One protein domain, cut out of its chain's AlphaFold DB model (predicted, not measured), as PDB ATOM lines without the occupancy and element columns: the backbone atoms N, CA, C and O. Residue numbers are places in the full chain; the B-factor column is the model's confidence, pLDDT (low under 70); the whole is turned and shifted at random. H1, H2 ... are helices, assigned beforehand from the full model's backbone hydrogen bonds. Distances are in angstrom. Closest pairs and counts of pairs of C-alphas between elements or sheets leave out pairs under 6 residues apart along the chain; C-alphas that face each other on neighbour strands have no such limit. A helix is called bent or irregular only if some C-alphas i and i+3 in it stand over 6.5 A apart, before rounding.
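AT A GLANCE: This is residues 11 to 52 of the 199 residues of the protein "Wzz domain-containing protein" of Pseudoalteromonas piscicida (UniProt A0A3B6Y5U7). Three helices follow one another end to end in a drawn-out, wide V, with no helix folding back on another and no core between them. The short H1, a tight link and H2 make one arm; after the corner at Gly 30, the long H3 makes the other arm by itself. The printed part has 42 residues, with three named helices in the order H1, H2, H3 and no named strand, and its class is all helix. It is extended, with a radius of gyration of the C-alphas of 17.6 A, and the C-alphas span 57 by 19 by 9 A.

IN THESE COORDINATES: H1, residues 11 to 16, begins with C-alpha 11 at (5.265, 53.219, -61.471) and measures 8.8 A from first to last C-alpha. H2, residues 20 to 29, measures 14.8 A; its C-alpha 20 is at (-3.534, 50.601, -45.815) and its C-alpha 29 at (-7.650, 36.592, -43.427), with y falling along the helix. H3, residues 31 to 51, is the longest helix with 21 residues and measures 30.0 A. It ends with C-alpha 51 at (-4.075, 34.848, -8.344), and Leu 52 follows as the last printed residue.

HOW THE PARTS SIT: H1 and H2 are apart, with no C-alpha of the one within 8 A of the other, and residues 17 to 19 make the tight link between them. H2 and H3 meet only through their link, which is tight and has one residue, Gly 30. H1 and H3 are apart. The direction from N to C has a z part of 0.97 in H1 and 0.99 in H3, while in H2 its y part is -0.90 and its z part 0.35. H1, H2 and H3 each have every O i to N i+4 pair within hydrogen-bond range. None of the three helices is bent or irregular.

THE WHOLE: The outline is a rod, and the two C-alphas farthest apart, those of Asp 11 and Leu 52, are 57.0 A from each other. Residues 11 to 52 stand free: no C-alpha has another within 10 A that is 8 or more residues away along the chain. The printed part has no cut, and neither link is long. The mean pLDDT of the printed part is 85.0; residues 11 to 17 are under 70, and the mean is 63 in H1, 84 in H2 and 93 in H3. The full chain has 199 residues, of which this model prints 11 to 52.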
ATOM      1  N   ASP A  11       5.532  54.632 -61.781       63.56
ATOM      2  CA  ASP A  11       5.265  53.219 -61.471       63.56
ATOM      3  C   ASP A  11       6.087  52.731 -60.265       63.56
ATOM      4  O   ASP A  11       5.650  51.851 -59.520       63.56
ATOM      5  N   ILE A  12       7.268  53.321 -60.035       63.53
ATOM      6  CA  ILE A  12       8.138  52.999 -58.892       63.53
ATOM      7  C   ILE A  12       7.589  53.623 -57.602       63.53
ATOM      8  O   ILE A  12       7.641  52.990 -56.546       63.53
ATOM      9  N   ILE A  13       7.024  54.833 -57.682       62.50
ATOM     10  CA  ILE A  13       6.374  55.510 -56.547       62.50
ATOM     11  C   ILE A  13       5.121  54.731 -56.120       62.50
ATOM     12  O   ILE A  13       4.962  54.429 -54.942       62.50
ATOM     13  N   LYS A  14       4.290  54.303 -57.081       62.25
ATOM     14  CA  LYS A  14       3.043  53.567 -56.810       62.25
ATOM     15  C   LYS A  14       3.268  52.171 -56.214       62.25
ATOM     16  O   LYS A  14       2.415  51.664 -55.500       62.25
ATOM     17  N   LYS A  15       4.417  51.542 -56.494       62.50
ATOM     18  CA  LYS A  15       4.801  50.242 -55.914       62.50
ATOM     19  C   LYS A  15       5.436  50.365 -54.518       62.50
ATOM     20  O   LYS A  15       5.521  49.367 -53.811       62.50
ATOM     21  N   ASN A  16       5.893  51.561 -54.135       62.16
ATOM     22  CA  ASN A  16       6.457  51.852 -52.812       62.16
ATOM     23  C   ASN A  16       5.447  52.493 -51.847       62.16
ATOM     24  O   ASN A  16       5.784  52.749 -50.692       62.16
ATOM     25  N   GLU A  17       4.224  52.759 -52.301       69.38
ATOM     26  CA  GLU A  17       3.156  53.266 -51.451       69.38
ATOM     27  C   GLU A  17       2.512  52.089 -50.713       69.38
ATOM     28  O   GLU A  17       1.947  51.178 -51.315       69.38
ATOM     29  N   VAL A  18       2.670  52.067 -49.390       70.88
ATOM     30  CA  VAL A  18       2.077  51.038 -48.536       70.88
ATOM     31  C   VAL A  18       0.578  51.311 -48.438       70.88
ATOM     32  O   VAL A  18       0.150  52.211 -47.714       70.88
ATOM     33  N   ASP A  19      -0.219  50.538 -49.171       80.25
ATOM     34  CA  ASP A  19      -1.671  50.677 -49.184       80.25
ATOM     35  C   ASP A  19      -2.273  50.111 -47.883       80.25
ATOM     36  O   ASP A  19      -2.139  48.929 -47.550       80.25
ATOM     37  N   LEU A  20      -2.945  50.969 -47.110       82.31
ATOM     38  CA  LEU A  20      -3.534  50.601 -45.815       82.31
ATOM     39  C   LEU A  20      -4.606  49.508 -45.955       82.31
ATOM     40  O   LEU A  20      -4.856  48.748 -45.017       82.31
ATOM     41  N   THR A  21      -5.239  49.420 -47.125       82.38
ATOM     42  CA  THR A  21      -6.284  48.433 -47.415       82.38
ATOM     43  C   THR A  21      -5.725  47.018 -47.562       82.38
ATOM     44  O   THR A  21      -6.355  46.055 -47.113       82.38
ATOM     45  N   GLU A  22      -4.510  46.885 -48.098       80.69
ATOM     46  CA  GLU A  22      -3.822  45.604 -48.256       80.69
ATOM     47  C   GLU A  22      -3.461  45.018 -46.886       80.69
ATOM     48  O   GLU A  22      -3.804  43.868 -46.595       80.69
ATOM     49  N   ILE A  23      -2.912  45.839 -45.983       83.31
ATOM     50  CA  ILE A  23      -2.618  45.451 -44.592       83.31
ATOM     51  C   ILE A  23      -3.889  44.975 -43.873       83.31
ATOM     52  O   ILE A  23      -3.878  43.951 -43.183       83.31
ATOM     53  N   LEU A  24      -5.007  45.685 -44.054       85.69
ATOM     54  CA  LEU A  24      -6.275  45.341 -43.408       85.69
ATOM     55  C   LEU A  24      -6.834  44.001 -43.912       85.69
ATOM     56  O   LEU A  24      -7.362  43.216 -43.122       85.69
ATOM     57  N   SER A  25      -6.678  43.713 -45.208       84.06
ATOM     58  CA  SER A  25      -7.119  42.452 -45.815       84.06
ATOM     59  C   SER A  25      -6.341  41.239 -45.281       84.06
ATOM     60  O   SER A  25      -6.936  40.195 -44.998       84.06
ATOM     61  N   VAL A  26      -5.032  41.399 -45.048       84.50
ATOM     62  CA  VAL A  26      -4.161  40.369 -44.457       84.50
ATOM     63  C   VAL A  26      -4.516  40.126 -42.986       84.50
ATOM     64  O   VAL A  26      -4.578  38.979 -42.541       84.50
ATOM     65  N   LEU A  27      -4.844  41.175 -42.227       85.31
ATOM     66  CA  LEU A  27      -5.375  41.031 -40.865       85.31
ATOM     67  C   LEU A  27      -6.711  40.267 -40.843       85.31
ATOM     68  O   LEU A  27      -6.940  39.421 -39.977       85.31
ATOM     69  N   TRP A  28      -7.590  40.532 -41.811       87.50
ATOM     70  CA  TRP A  28      -8.906  39.895 -41.899       87.50
ATOM     71  C   TRP A  28      -8.857  38.415 -42.294       87.50
ATOM     72  O   TRP A  28      -9.724  37.642 -41.865       87.50
ATOM     73  N   SER A  29      -7.864  38.002 -43.083       87.19
ATOM     74  CA  SER A  29      -7.650  36.592 -43.427       87.19
ATOM     75  C   SER A  29      -7.119  35.793 -42.228       87.19
ATOM     76  O   SER A  29      -7.557  34.666 -41.997       87.19
ATOM     77  N   GLY A  30      -6.279  36.412 -41.393       88.69
ATOM     78  CA  GLY A  30      -5.733  35.840 -40.157       88.69
ATOM     79  C   GLY A  30      -6.644  35.914 -38.925       88.69
ATOM     80  O   GLY A  30      -6.205  35.560 -37.831       88.69
ATOM     81  N   LYS A  31      -7.905  36.351 -39.059       90.75
ATOM     82  CA  LYS A  31      -8.797  36.651 -37.918       90.75
ATOM     83  C   LYS A  31      -8.927  35.532 -36.887       90.75
ATOM     84  O   LYS A  31      -8.967  35.818 -35.700       90.75
ATOM     85  N   TRP A  32      -8.945  34.269 -37.309       92.88
ATOM     86  CA  TRP A  32      -9.029  33.134 -36.382       92.88
ATOM     87  C   TRP A  32      -7.773  32.979 -35.525       92.88
ATOM     88  O   TRP A  32      -7.883  32.724 -34.329       92.88
ATOM     89  N   LEU A  33      -6.592  33.179 -36.116       93.00
ATOM     90  CA  LEU A  33      -5.320  33.142 -35.398       93.00
ATOM     91  C   LEU A  33      -5.234  34.310 -34.409       93.00
ATOM     92  O   LEU A  33      -4.857  34.105 -33.258       93.00
ATOM     93  N   ILE A  34      -5.659  35.507 -34.824       92.62
ATOM     94  CA  ILE A  34      -5.719  36.685 -33.949       92.62
ATOM     95  C   ILE A  34      -6.672  36.425 -32.778       92.62
ATOM     96  O   ILE A  34      -6.269  36.581 -31.631       92.62
ATOM     97  N   ILE A  35      -7.895  35.955 -33.047       95.12
ATOM     98  CA  ILE A  35      -8.888  35.635 -32.010       95.12
ATOM     99  C   ILE A  35      -8.342  34.594 -31.031       95.12
ATOM    100  O   ILE A  35      -8.481  34.777 -29.825       95.12
ATOM    101  N   LEU A  36      -7.703  33.530 -31.525       96.69
ATOM    102  CA  LEU A  36      -7.135  32.482 -30.678       96.69
ATOM    103  C   LEU A  36      -6.056  33.045 -29.744       96.69
ATOM    104  O   LEU A  36      -6.116  32.829 -28.536       96.69
ATOM    105  N   ILE A  37      -5.093  33.793 -30.288       96.00
ATOM    106  CA  ILE A  37      -4.008  34.383 -29.497       96.00
ATOM    107  C   ILE A  37      -4.583  35.372 -28.479       96.00
ATOM    108  O   ILE A  37      -4.269  35.281 -27.293       96.00
ATOM    109  N   THR A  38      -5.474  36.272 -28.901       95.75
ATOM    110  CA  THR A  38      -6.123  37.230 -27.999       95.75
ATOM    111  C   THR A  38      -6.910  36.523 -26.899       95.75
ATOM    112  O   THR A  38      -6.821  36.935 -25.747       95.75
ATOM    113  N   ALA A  39      -7.628  35.441 -27.208       96.69
ATOM    114  CA  ALA A  39      -8.366  34.668 -26.214       96.69
ATOM    115  C   ALA A  39      -7.430  34.018 -25.183       96.69
ATOM    116  O   ALA A  39      -7.689  34.115 -23.984       96.69
ATOM    117  N   VAL A  40      -6.318  33.420 -25.620       97.56
ATOM    118  CA  VAL A  40      -5.318  32.827 -24.715       97.56
ATOM    119  C   VAL A  40      -4.723  33.885 -23.785       97.56
ATOM    120  O   VAL A  40      -4.662  33.665 -22.573       97.56
ATOM    121  N   PHE A  41      -4.336  35.047 -24.316       97.25
ATOM    122  CA  PHE A  41      -3.811  36.143 -23.498       97.25
ATOM    123  C   PHE A  41      -4.871  36.729 -22.558       97.25
ATOM    124  O   PHE A  41      -4.557  37.023 -21.408       97.25
ATOM    125  N   ALA A  42      -6.123  36.853 -23.002       96.56
ATOM    126  CA  ALA A  42      -7.217  37.347 -22.172       96.56
ATOM    127  C   ALA A  42      -7.494  36.410 -20.988       96.56
ATOM    128  O   ALA A  42      -7.533  36.862 -19.846       96.56
ATOM    129  N   ILE A  43      -7.615  35.102 -21.239       97.00
ATOM    130  CA  ILE A  43      -7.830  34.097 -20.187       97.00
ATOM    131  C   ILE A  43      -6.638  34.068 -19.225       97.00
ATOM    132  O   ILE A  43      -6.830  34.103 -18.010       97.00
ATOM    133  N   SER A  44      -5.412  34.064 -19.757       94.81
ATOM    134  CA  SER A  44      -4.192  34.069 -18.939       94.81
ATOM    135  C   SER A  44      -4.099  35.319 -18.063       94.81
ATOM    136  O   SER A  44      -3.738  35.219 -16.896       94.81
ATOM    137  N   SER A  45      -4.476  36.485 -18.596       94.75
ATOM    138  CA  SER A  45      -4.507  37.749 -17.858       94.75
ATOM    139  C   SER A  45      -5.508  37.713 -16.702       94.75
ATOM    140  O   SER A  45      -5.159  38.076 -15.582       94.75
ATOM    141  N   VAL A  46      -6.727  37.212 -16.938       94.50
ATOM    142  CA  VAL A  46      -7.750  37.079 -15.886       94.50
ATOM    143  C   VAL A  46      -7.294  36.107 -14.801       94.50
ATOM    144  O   VAL A  46      -7.389  36.426 -13.617       94.50
ATOM    145  N   PHE A  47      -6.767  34.943 -15.187       94.00
ATOM    146  CA  PHE A  47      -6.259  33.964 -14.228       94.00
ATOM    147  C   PHE A  47      -5.105  34.535 -13.396       94.00
ATOM    148  O   PHE A  47      -5.107  34.409 -12.172       94.00
ATOM    149  N   PHE A  48      -4.163  35.227 -14.043       91.31
ATOM    150  CA  PHE A  48      -3.064  35.900 -13.362       91.31
ATOM    151  C   PHE A  48      -3.594  36.952 -12.380       91.31
ATOM    152  O   PHE A  48      -3.287  36.881 -11.193       91.31
ATOM    153  N   ALA A  49      -4.464  37.859 -12.826       88.25
ATOM    154  CA  ALA A  49      -5.038  38.908 -11.984       88.25
ATOM    155  C   ALA A  49      -5.769  38.363 -10.744       88.25
ATOM    156  O   ALA A  49      -5.626  38.928  -9.665       88.25
ATOM    157  N   LEU A  50      -6.503  37.251 -10.871       85.06
ATOM    158  CA  LEU A  50      -7.206  36.614  -9.749       85.06
ATOM    159  C   LEU A  50      -6.283  35.866  -8.776       85.06
ATOM    160  O   LEU A  50      -6.686  35.606  -7.646       85.06
ATOM    161  N   SER A  51      -5.070  35.505  -9.203       80.94
ATOM    162  CA  SER A  51      -4.075  34.848  -8.344       80.94
ATOM    163  C   SER A  51      -3.237  35.824  -7.517       80.94
ATOM    164  O   SER A  51      -2.557  35.398  -6.582       80.94
ATOM    165  N   LEU A  52      -3.273  37.124  -7.839       81.81
ATOM    166  CA  LEU A  52      -2.585  38.149  -7.058       81.81
ATOM    167  C   LEU A  52      -3.348  38.429  -5.752       81.81
ATOM    168  O   LEU A  52      -4.559  38.651  -5.782       81.81
TER     169      LEU A  52